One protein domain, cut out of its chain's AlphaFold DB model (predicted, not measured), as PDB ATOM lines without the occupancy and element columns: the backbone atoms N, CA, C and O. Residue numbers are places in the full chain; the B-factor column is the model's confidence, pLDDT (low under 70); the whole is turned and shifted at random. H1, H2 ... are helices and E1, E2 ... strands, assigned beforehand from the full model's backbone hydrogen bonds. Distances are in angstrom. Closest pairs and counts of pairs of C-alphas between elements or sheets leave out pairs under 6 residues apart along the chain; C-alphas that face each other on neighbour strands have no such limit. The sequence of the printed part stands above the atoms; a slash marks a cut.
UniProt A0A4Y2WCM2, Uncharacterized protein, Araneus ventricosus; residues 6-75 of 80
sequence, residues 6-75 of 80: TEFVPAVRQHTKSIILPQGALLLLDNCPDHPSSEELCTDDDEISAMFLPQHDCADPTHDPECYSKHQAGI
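This is residues 6 to 75 of the 80 residues of an uncharacterized protein of Araneus ventricosus (UniProt A0A4Y2WCM2). A small two-stranded parallel ribbon, E1 and E2, has H1 at the end where its strands begin and the short H2 packed on E2. From the other end of the ribbon a long tail leads away, and residues 59 to 67 and 69 to 75, with most of H3, stick out from this body. The printed part has 70 residues with three named helices and two named strands, in the order H1, E1, H2, E2, H3; the class is mixed, helices and strands. It is elongated, 44 by 25 by 18 A, and only just extended, close to loose, with a radius of gyration of the C-alphas of 16.7 A.

E1, residues 25 to 29, and E2, residues 48 to 52, are parallel neighbours at 19 degrees; N 27 and O 49, 2.8 A apart, are within hydrogen-bond range. With H2, residues 38 to 41, they form a strand-helix-strand unit, two parallel strands joined through a helix, with a right-handed crossover. The closest C-alphas of H2 and E2 are those of Ser 38 and Ala 50, 5.4 A apart. H1, residues 6 to 18, is close to H2 but not clearly touching, the closest C-alphas being Val 9 and Leu 41 at 6.7 A. H3, residues 66 to 74, is apart from H1, H2 and E1. Of the O i to N i+4 pairs, 8 of 9 in H1 and 4 of 5 in H3 are within hydrogen-bond range; H2 is too short for one.

E1 is 12.4 A long and E2 13.7 A. H1 begins at C-alpha 6 (152.572, 180.578, 210.283) and measures 19.1 A; H2 measures 5.0 A. H3, 13.0 A, ends at C-alpha 74 (187.298, 188.139, 216.159).

The farthest C-alphas, Ile 20 and Thr 62, are 46.2 A apart. The printed part has no cut, and the link E2 to H3 is long, 13 residues. Residues 56 to 75 have pLDDT under 70.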
ATOM      1  N   THR A   6     153.501 180.920 209.197       79.81
ATOM      2  CA  THR A   6     152.572 180.578 210.283       79.81
ATOM      3  C   THR A   6     153.179 180.660 211.684       79.81
ATOM      4  O   THR A   6     152.428 180.701 212.652       79.81
ATOM      5  N   GLU A   7     154.505 180.676 211.808       83.50
ATOM      6  CA  GLU A   7     155.220 180.806 213.086       83.50
ATOM      7  C   GLU A   7     155.874 182.187 213.217       83.50
ATOM      8  O   GLU A   7     155.766 182.842 214.255       83.50
ATOM      9  N   PHE A   8     156.478 182.667 212.129       86.00
ATOM     10  CA  PHE A   8     157.250 183.901 212.104       86.00
ATOM     11  C   PHE A   8     156.398 185.157 212.354       86.00
ATOM     12  O   PHE A   8     156.666 185.917 213.285       86.00
ATOM     13  N   VAL A   9     155.336 185.365 211.568       87.12
ATOM     14  CA  VAL A   9     154.482 186.563 211.667       87.12
ATOM     15  C   VAL A   9     153.842 186.700 213.060       87.12
ATOM     16  O   VAL A   9     153.918 187.788 213.644       87.12
ATOM     17  N   PRO A  10     153.247 185.642 213.653       89.44
ATOM     18  CA  PRO A  10     152.738 185.712 215.022       89.44
ATOM     19  C   PRO A  10     153.816 186.054 216.056       89.44
ATOM     20  O   PRO A  10     153.558 186.869 216.946       89.44
ATOM     21  N   ALA A  11     155.019 185.483 215.924       88.38
ATOM     22  CA  ALA A  11     156.131 185.746 216.834       88.38
ATOM     23  C   ALA A  11     156.601 187.207 216.765       88.38
ATOM     24  O   ALA A  11     156.771 187.841 217.809       88.38
ATOM     25  N   VAL A  12     156.725 187.773 215.560       87.31
ATOM     26  CA  VAL A  12     157.061 189.194 215.370       87.31
ATOM     27  C   VAL A  12     155.984 190.077 215.991       87.31
ATOM     28  O   VAL A  12     156.299 190.920 216.826       87.31
ATOM     29  N   ARG A  13     154.697 189.838 215.696       89.50
ATOM     30  CA  ARG A  13     153.595 190.621 216.291       89.50
ATOM     31  C   ARG A  13     153.602 190.564 217.817       89.50
ATOM     32  O   ARG A  13     153.339 191.576 218.470       89.50
ATOM     33  N   GLN A  14     153.873 189.398 218.398       89.88
ATOM     34  CA  GLN A  14     153.970 189.246 219.848       89.88
ATOM     35  C   GLN A  14     155.171 190.009 220.416       89.88
ATOM     36  O   GLN A  14     155.023 190.708 221.421       89.88
ATOM     37  N   HIS A  15     156.331 189.914 219.768       89.00
ATOM     38  CA  HIS A  15     157.533 190.621 220.188       89.00
ATOM     39  C   HIS A  15     157.312 192.135 220.168       89.00
ATOM     40  O   HIS A  15     157.460 192.779 221.204       89.00
ATOM     41  N   THR A  16     156.843 192.687 219.051       87.44
ATOM     42  CA  THR A  16     156.597 194.125 218.870       87.44
ATOM     43  C   THR A  16     155.602 194.675 219.900       87.44
ATOM     44  O   THR A  16     155.829 195.740 220.475       87.44
ATOM     45  N   LYS A  17     154.552 193.908 220.235       88.69
ATOM     46  CA  LYS A  17     153.629 194.235 221.340       88.69
ATOM     47  C   LYS A  17     154.327 194.260 222.699       88.69
ATOM     48  O   LYS A  17     154.056 195.153 223.498       88.69
ATOM     49  N   SER A  18     155.209 193.297 222.970       91.25
ATOM     50  CA  SER A  18     155.918 193.200 224.254       91.25
ATOM     51  C   SER A  18     156.875 194.368 224.510       91.25
ATOM     52  O   SER A  18     157.091 194.732 225.663       91.25
ATOM     53  N   ILE A  19     157.387 194.989 223.443       91.38
ATOM     54  CA  ILE A  19     158.282 196.153 223.506       91.38
ATOM     55  C   ILE A  19     157.572 197.484 223.205       91.38
ATOM     56  O   ILE A  19     158.232 198.508 223.066       91.38
ATOM     57  N   ILE A  20     156.230 197.484 223.139       87.31
ATOM     58  CA  ILE A  20     155.384 198.677 222.928       87.31
ATOM     59  C   ILE A  20     155.778 199.438 221.647       87.31
ATOM     60  O   ILE A  20     155.828 200.667 221.604       87.31
ATOM     61  N   LEU A  21     156.065 198.700 220.578       84.44
ATOM     62  CA  LEU A  21     156.264 199.272 219.253       84.44
ATOM     63  C   LEU A  21     154.961 199.198 218.435       84.44
ATOM     64  O   LEU A  21     154.107 198.343 218.698       84.44
ATOM     65  N   PRO A  22     154.781 200.089 217.441       83.44
ATOM     66  CA  PRO A  22     153.711 199.955 216.455       83.44
ATOM     67  C   PRO A  22     153.741 198.561 215.834       83.44
ATOM     68  O   PRO A  22     154.822 198.022 215.640       83.44
ATOM     69  N   GLN A  23     152.589 197.988 215.481       79.19
ATOM     70  CA  GLN A  23     152.497 196.637 214.902       79.19
ATOM     71  C   GLN A  23     153.071 196.512 213.475       79.19
ATOM     72  O   GLN A  23     152.668 195.615 212.751       79.19
ATOM     73  N   GLY A  24     154.036 197.352 213.100       85.12
ATOM     74  CA  GLY A  24     154.787 197.243 211.862       85.12
ATOM     75  C   GLY A  24     156.251 196.876 212.107       85.12
ATOM     76  O   GLY A  24     156.860 197.339 213.074       85.12
ATOM     77  N   ALA A  25     156.821 196.051 211.236       87.12
ATOM     78  CA  ALA A  25     158.224 195.662 211.280       87.12
ATOM     79  C   ALA A  25     158.801 195.555 209.865       87.12
ATOM     80  O   ALA A  25     158.251 194.868 209.008       87.12
ATOM     81  N   LEU A  26     159.946 196.203 209.651       88.38
ATOM     82  CA  LEU A  26     160.760 196.017 208.457       88.38
ATOM     83  C   LEU A  26     161.961 195.152 208.822       88.38
ATOM     84  O   LEU A  26     162.783 195.539 209.655       88.38
ATOM     85  N   LEU A  27     162.056 193.986 208.202       87.94
ATOM     86  CA  LEU A  27     163.172 193.070 208.358       87.94
ATOM     87  C   LEU A  27     164.211 193.349 207.285       87.94
ATOM     88  O   LEU A  27     163.894 193.345 206.099       87.94
ATOM     89  N   LEU A  28     165.452 193.563 207.706       89.06
ATOM     90  CA  LEU A  28     166.599 193.635 206.813       89.06
ATOM     91  C   LEU A  28     167.455 192.391 207.045       89.06
ATOM     92  O   LEU A  28     168.019 192.231 208.126       89.06
ATOM     93  N   LEU A  29     167.485 191.499 206.059       87.50
ATOM     94  CA  LEU A  29     168.117 190.183 206.158       87.50
ATOM     95  C   LEU A  29     169.276 190.057 205.171       87.50
ATOM     96  O   LEU A  29     169.231 190.617 204.077       87.50
ATOM     97  N   ASP A  30     170.283 189.256 205.513       86.81
ATOM     98  CA  ASP A  30     171.274 188.806 204.535       86.81
ATOM     99  C   ASP A  30     170.608 187.943 203.455       86.81
ATOM    100  O   ASP A  30     169.677 187.182 203.730       86.81
ATOM    101  N   ASN A  31     171.086 188.021 202.214       83.81
ATOM    102  CA  ASN A  31     170.593 187.181 201.120       83.81
ATOM    103  C   ASN A  31     171.266 185.802 201.137       83.81
ATOM    104  O   ASN A  31     172.083 185.466 200.278       83.81
ATOM    105  N   CYS A  32     170.955 185.038 202.184       81.19
ATOM    106  CA  CYS A  32     171.390 183.662 202.377       81.19
ATOM    107  C   CYS A  32     170.343 182.698 201.791       81.19
ATOM    108  O   CYS A  32     169.158 182.866 202.085       81.19
ATOM    109  N   PRO A  33     170.736 181.663 201.021       77.94
ATOM    110  CA  PRO A  33     169.791 180.699 200.445       77.94
ATOM    111  C   PRO A  33     169.019 179.883 201.496       77.94
ATOM    112  O   PRO A  33     167.993 179.297 201.168       77.94
ATOM    113  N   ASP A  34     169.499 179.845 202.743       82.00
ATOM    114  CA  ASP A  34     168.813 179.191 203.862       82.00
ATOM    115  C   ASP A  34     167.678 180.039 204.467       82.00
ATOM    116  O   ASP A  34     166.934 179.550 205.323       82.00
ATOM    117  N   HIS A  35     167.538 181.310 204.073       82.56
ATOM    118  CA  HIS A  35     166.431 182.143 204.535       82.56
ATOM    119  C   HIS A  35     165.124 181.803 203.797       82.56
ATOM    120  O   HIS A  35     165.145 181.529 202.595       82.56
ATOM    121  N   PRO A  36     163.973 181.845 204.496       84.50
ATOM    122  CA  PRO A  36     162.664 181.739 203.855       84.50
ATOM    123  C   PRO A  36     162.429 182.921 202.906       84.50
ATOM    124  O   PRO A  36     163.063 183.973 203.037       84.50
ATOM    125  N   SER A  37     161.519 182.763 201.942       84.31
ATOM    126  CA  SER A  37     161.253 183.823 200.965       84.31
ATOM    127  C   SER A  37     160.616 185.051 201.628       84.31
ATOM    128  O   SER A  37     159.999 184.961 202.692       84.31
ATOM    129  N   SER A  38     160.717 186.220 200.987       82.94
ATOM    130  CA  SER A  38     160.017 187.426 201.462       82.94
ATOM    131  C   SER A  38     158.516 187.181 201.614       82.94
ATOM    132  O   SER A  38     157.918 187.642 202.575       82.94
ATOM    133  N   GLU A  39     157.910 186.408 200.716       85.56
ATOM    134  CA  GLU A  39     156.480 186.073 200.723       85.56
ATOM    135  C   GLU A  39     156.051 185.323 201.994       85.56
ATOM    136  O   GLU A  39     154.915 185.457 202.453       85.56
ATOM    137  N   GLU A  40     156.960 184.540 202.580       84.19
ATOM    138  CA  GLU A  40     156.727 183.838 203.843       84.19
ATOM    139  C   GLU A  40     156.967 184.725 205.067       84.19
ATOM    140  O   GLU A  40     156.443 184.453 206.147       84.19
ATOM    141  N   LEU A  41     157.742 185.793 204.914       86.31
ATOM    142  CA  LEU A  41     158.077 186.719 205.992       86.31
ATOM    143  C   LEU A  41     157.156 187.944 206.040       86.31
ATOM    144  O   LEU A  41     157.082 188.599 207.080       86.31
ATOM    145  N   CYS A  42     156.448 188.239 204.948       89.12
ATOM    146  CA  CYS A  42     155.566 189.393 204.825       89.12
ATOM    147  C   CYS A  42     154.107 189.099 205.226       89.12
ATOM    148  O   CYS A  42     153.618 187.964 205.163       89.12
ATOM    149  N   THR A  43     153.380 190.150 205.610       87.62
ATOM    150  CA  THR A  43     151.915 190.145 205.745       87.62
ATOM    151  C   THR A  43     151.247 190.803 204.539       87.62
ATOM    152  O   THR A  43     151.823 191.683 203.913       87.62
ATOM    153  N   ASP A  44     150.013 190.393 204.214       87.00
ATOM    154  CA  ASP A  44     149.262 190.948 203.069       87.00
ATOM    155  C   ASP A  44     148.849 192.418 203.284       87.00
ATOM    156  O   ASP A  44     148.486 193.116 202.344       87.00
ATOM    157  N   ASP A  45     148.867 192.866 204.541       87.94
ATOM    158  CA  ASP A  45     148.612 194.240 204.983       87.94
ATOM    159  C   ASP A  45     149.874 195.127 204.995       87.94
ATOM    160  O   ASP A  45     149.793 196.284 205.407       87.94
ATOM    161  N   ASP A  46     151.023 194.589 204.564       82.12
ATOM    162  CA  ASP A  46     152.341 195.241 204.556       82.12
ATOM    163  C   ASP A  46     152.820 195.748 205.934       82.12
ATOM    164  O   ASP A  46     153.829 196.456 206.021       82.12
ATOM    165  N   GLU A  47     152.158 195.381 207.042       89.19
ATOM    166  CA  GLU A  47     152.630 195.745 208.378       89.19
ATOM    167  C   GLU A  47     153.982 195.082 208.675       89.19
ATOM    168  O   GLU A  47     154.875 195.713 209.238       89.19
ATOM    169  N   ILE A  48     154.168 193.825 208.272       89.44
ATOM    170  CA  ILE A  48     155.451 193.130 208.363       89.44
ATOM    171  C   ILE A  48     155.969 192.919 206.950       89.44
ATOM    172  O   ILE A  48     155.308 192.278 206.136       89.44
ATOM    173  N   SER A  49     157.160 193.438 206.668       89.44
ATOM    174  CA  SER A  49     157.814 193.308 205.368       89.44
ATOM    175  C   SER A  49     159.279 192.914 205.520       89.44
ATOM    176  O   SER A  49     159.925 193.248 206.513       89.44
ATOM    177  N   ALA A  50     159.813 192.194 204.536       90.19
ATOM    178  CA  ALA A  50     161.203 191.759 204.511       90.19
ATOM    179  C   ALA A  50     161.923 192.268 203.260       90.19
ATOM    180  O   ALA A  50     161.428 192.148 202.139       90.19
ATOM    181  N   MET A  51     163.124 192.800 203.465       90.00
ATOM    182  CA  MET A  51     164.076 193.156 202.423       90.00
ATOM    183  C   MET A  51     165.345 192.338 202.616       90.00
ATOM    184  O   MET A  51     165.839 192.175 203.733       90.00
ATOM    185  N   PHE A  52     165.890 191.867 201.504       89.00
ATOM    186  CA  PHE A  52     167.171 191.186 201.483       89.00
ATOM    187  C   PHE A  52     168.249 192.159 201.029       89.00
ATOM    188  O   PHE A  52     168.053 192.932 200.086       89.00
ATOM    189  N   LEU A  53     169.391 192.118 201.701       88.50
ATOM    190  CA  LEU A  53     170.590 192.796 201.240       88.50
ATOM    191  C   LEU A  53     171.014 192.230 199.872       88.50
ATOM    192  O   LEU A  53     170.654 191.107 199.519       88.50
ATOM    193  N   PRO A  54     171.770 192.981 199.063       84.25
ATOM    194  CA  PRO A  54     172.418 192.413 197.887       84.25
ATOM    195  C   PRO A  54     173.226 191.167 198.272       84.25
ATOM    196  O   PRO A  54     173.737 191.085 199.390       84.25
ATOM    197  N   GLN A  55     173.343 190.194 197.362       75.75
ATOM    198  CA  GLN A  55     174.239 189.068 197.608       75.75
ATOM    199  C   GLN A  55     175.636 189.626 197.867       75.75
ATOM    200  O   GLN A  55     176.170 190.387 197.060       75.75
ATOM    201  N   HIS A  56     176.219 189.261 199.005       64.12
ATOM    202  CA  HIS A  56     177.652 189.382 199.160       64.12
ATOM    203  C   HIS A  56     178.263 188.356 198.208       64.12
ATOM    204  O   HIS A  56     178.359 187.174 198.537       64.12
ATOM    205  N   ASP A  57     178.638 188.794 197.008       52.94
ATOM    206  CA  ASP A  57     179.561 188.039 196.179       52.94
ATOM    207  C   ASP A  57     180.852 187.878 196.996       52.94
ATOM    208  O   ASP A  57     181.722 188.748 197.015       52.94
ATOM    209  N   CYS A  58     181.025 186.727 197.650       48.84
ATOM    210  CA  CYS A  58     182.348 186.191 197.993       48.84
ATOM    211  C   CYS A  58     183.093 185.776 196.705       48.84
ATOM    212  O   CYS A  58     183.654 184.690 196.600       48.84
ATOM    213  N   ALA A  59     183.047 186.641 195.699       44.50
ATOM    214  CA  ALA A  59     183.695 186.539 194.412       44.50
ATOM    215  C   ALA A  59     184.145 187.946 193.990       44.50
ATOM    216  O   ALA A  59     183.992 188.340 192.839       44.50
ATOM    217  N   ASP A  60     184.718 188.713 194.920       44.84
ATOM    218  CA  ASP A  60     185.765 189.648 194.527       44.84
ATOM    219  C   ASP A  60     187.059 188.821 194.386       44.84
ATOM    220  O   ASP A  60     187.617 188.385 195.398       44.84
ATOM    221  N   PRO A  61     187.550 188.545 193.159       49.47
ATOM    222  CA  PRO A  61     188.786 187.790 192.949       49.47
ATOM    223  C   PRO A  61     190.047 188.523 193.450       49.47
ATOM    224  O   PRO A  61     191.153 188.007 193.298       49.47
ATOM    225  N   THR A  62     189.903 189.709 194.046       50.97
ATOM    226  CA  THR A  62     190.981 190.521 194.622       50.97
ATOM    227  C   THR A  62     191.080 190.378 196.142       50.97
ATOM    228  O   THR A  62     192.035 190.891 196.728       50.97
ATOM    229  N   HIS A  63     190.140 189.696 196.810       51.34
ATOM    230  CA  HIS A  63     190.166 189.578 198.268       51.34
ATOM    231  C   HIS A  63     190.777 188.253 198.733       51.34
ATOM    232  O   HIS A  63     190.192 187.177 198.631       51.34
ATOM    233  N   ASP A  64     191.993 188.379 199.257       48.91
ATOM    234  CA  ASP A  64     192.788 187.327 199.871       48.91
ATOM    235  C   ASP A  64     191.980 186.524 200.929       48.91
ATOM    236  O   ASP A  64     191.369 187.118 201.831       48.91
ATOM    237  N   PRO A  65     191.958 185.179 200.844       53.75
ATOM    238  CA  PRO A  65     191.171 184.325 201.733       53.75
ATOM    239  C   PRO A  65     191.613 184.366 203.211       53.75
ATOM    240  O   PRO A  65     190.861 183.897 204.073       53.75
ATOM    241  N   GLU A  66     192.761 184.960 203.565       51.72
ATOM    242  CA  GLU A  66     193.135 185.157 204.974       51.72
ATOM    243  C   GLU A  66     192.303 186.248 205.671       51.72
ATOM    244  O   GLU A  66     192.197 186.257 206.902       51.72
ATOM    245  N   CYS A  67     191.655 187.149 204.922       48.22
ATOM    246  CA  CYS A  67     190.895 188.256 205.512       48.22
ATOM    247  C   CYS A  67     189.569 187.794 206.158       48.22
ATOM    248  O   CYS A  67     189.157 188.327 207.195       48.22
ATOM    249  N   TYR A  68     188.944 186.743 205.610       49.75
ATOM    250  CA  TYR A  68     187.737 186.131 206.182       49.75
ATOM    251  C   TYR A  68     188.036 185.317 207.450       49.75
ATOM    252  O   TYR A  68     187.284 185.391 208.425       49.75
ATOM    253  N   SER A  69     189.180 184.625 207.497       53.28
ATOM    254  CA  SER A  69     189.571 183.825 208.670       53.28
ATOM    255  C   SER A  69     189.813 184.680 209.921       53.28
ATOM    256  O   SER A  69     189.518 184.242 211.034       53.28
ATOM    257  N   LYS A  70     190.288 185.927 209.770       49.12
ATOM    258  CA  LYS A  70     190.479 186.834 210.918       49.12
ATOM    259  C   LYS A  70     189.182 187.464 211.432       49.12
ATOM    260  O   LYS A  70     189.062 187.663 212.639       49.12
ATOM    261  N   HIS A  71     188.198 187.719 210.568       51.09
ATOM    262  CA  HIS A  71     186.906 188.267 211.002       51.09
ATOM    263  C   HIS A  71     186.051 187.233 211.748       51.09
ATOM    264  O   HIS A  71     185.407 187.580 212.738       51.09
ATOM    265  N   GLN A  72     186.110 185.956 211.356       49.69
ATOM    266  CA  GLN A  72     185.376 184.892 212.051       49.69
ATOM    267  C   GLN A  72     185.996 184.529 213.414       49.69
ATOM    268  O   GLN A  72     185.276 184.157 214.339       49.69
ATOM    269  N   ALA A  73     187.310 184.715 213.579       46.34
ATOM    270  CA  ALA A  73     187.990 184.548 214.866       46.34
ATOM    271  C   ALA A  73     187.764 185.726 215.842       46.34
ATOM    272  O   ALA A  73     187.855 185.541 217.055       46.34
ATOM    273  N   GLY A  74     187.456 186.928 215.340       44.06
ATOM    274  CA  GLY A  74     187.298 188.139 216.159       44.06
ATOM    275  C   GLY A  74     185.957 188.269 216.893       44.06
ATOM    276  O   GLY A  74     185.887 188.938 217.919       44.06
ATOM    277  N   ILE A  75     184.900 187.603 216.423       49.56
ATOM    278  CA  ILE A  75     183.562 187.663 217.046       49.56
ATOM    279  C   ILE A  75     183.380 186.690 218.223       49.56
ATOM    280  O   ILE A  75     182.374 186.751 218.923       49.56
TER     281      ILE A  75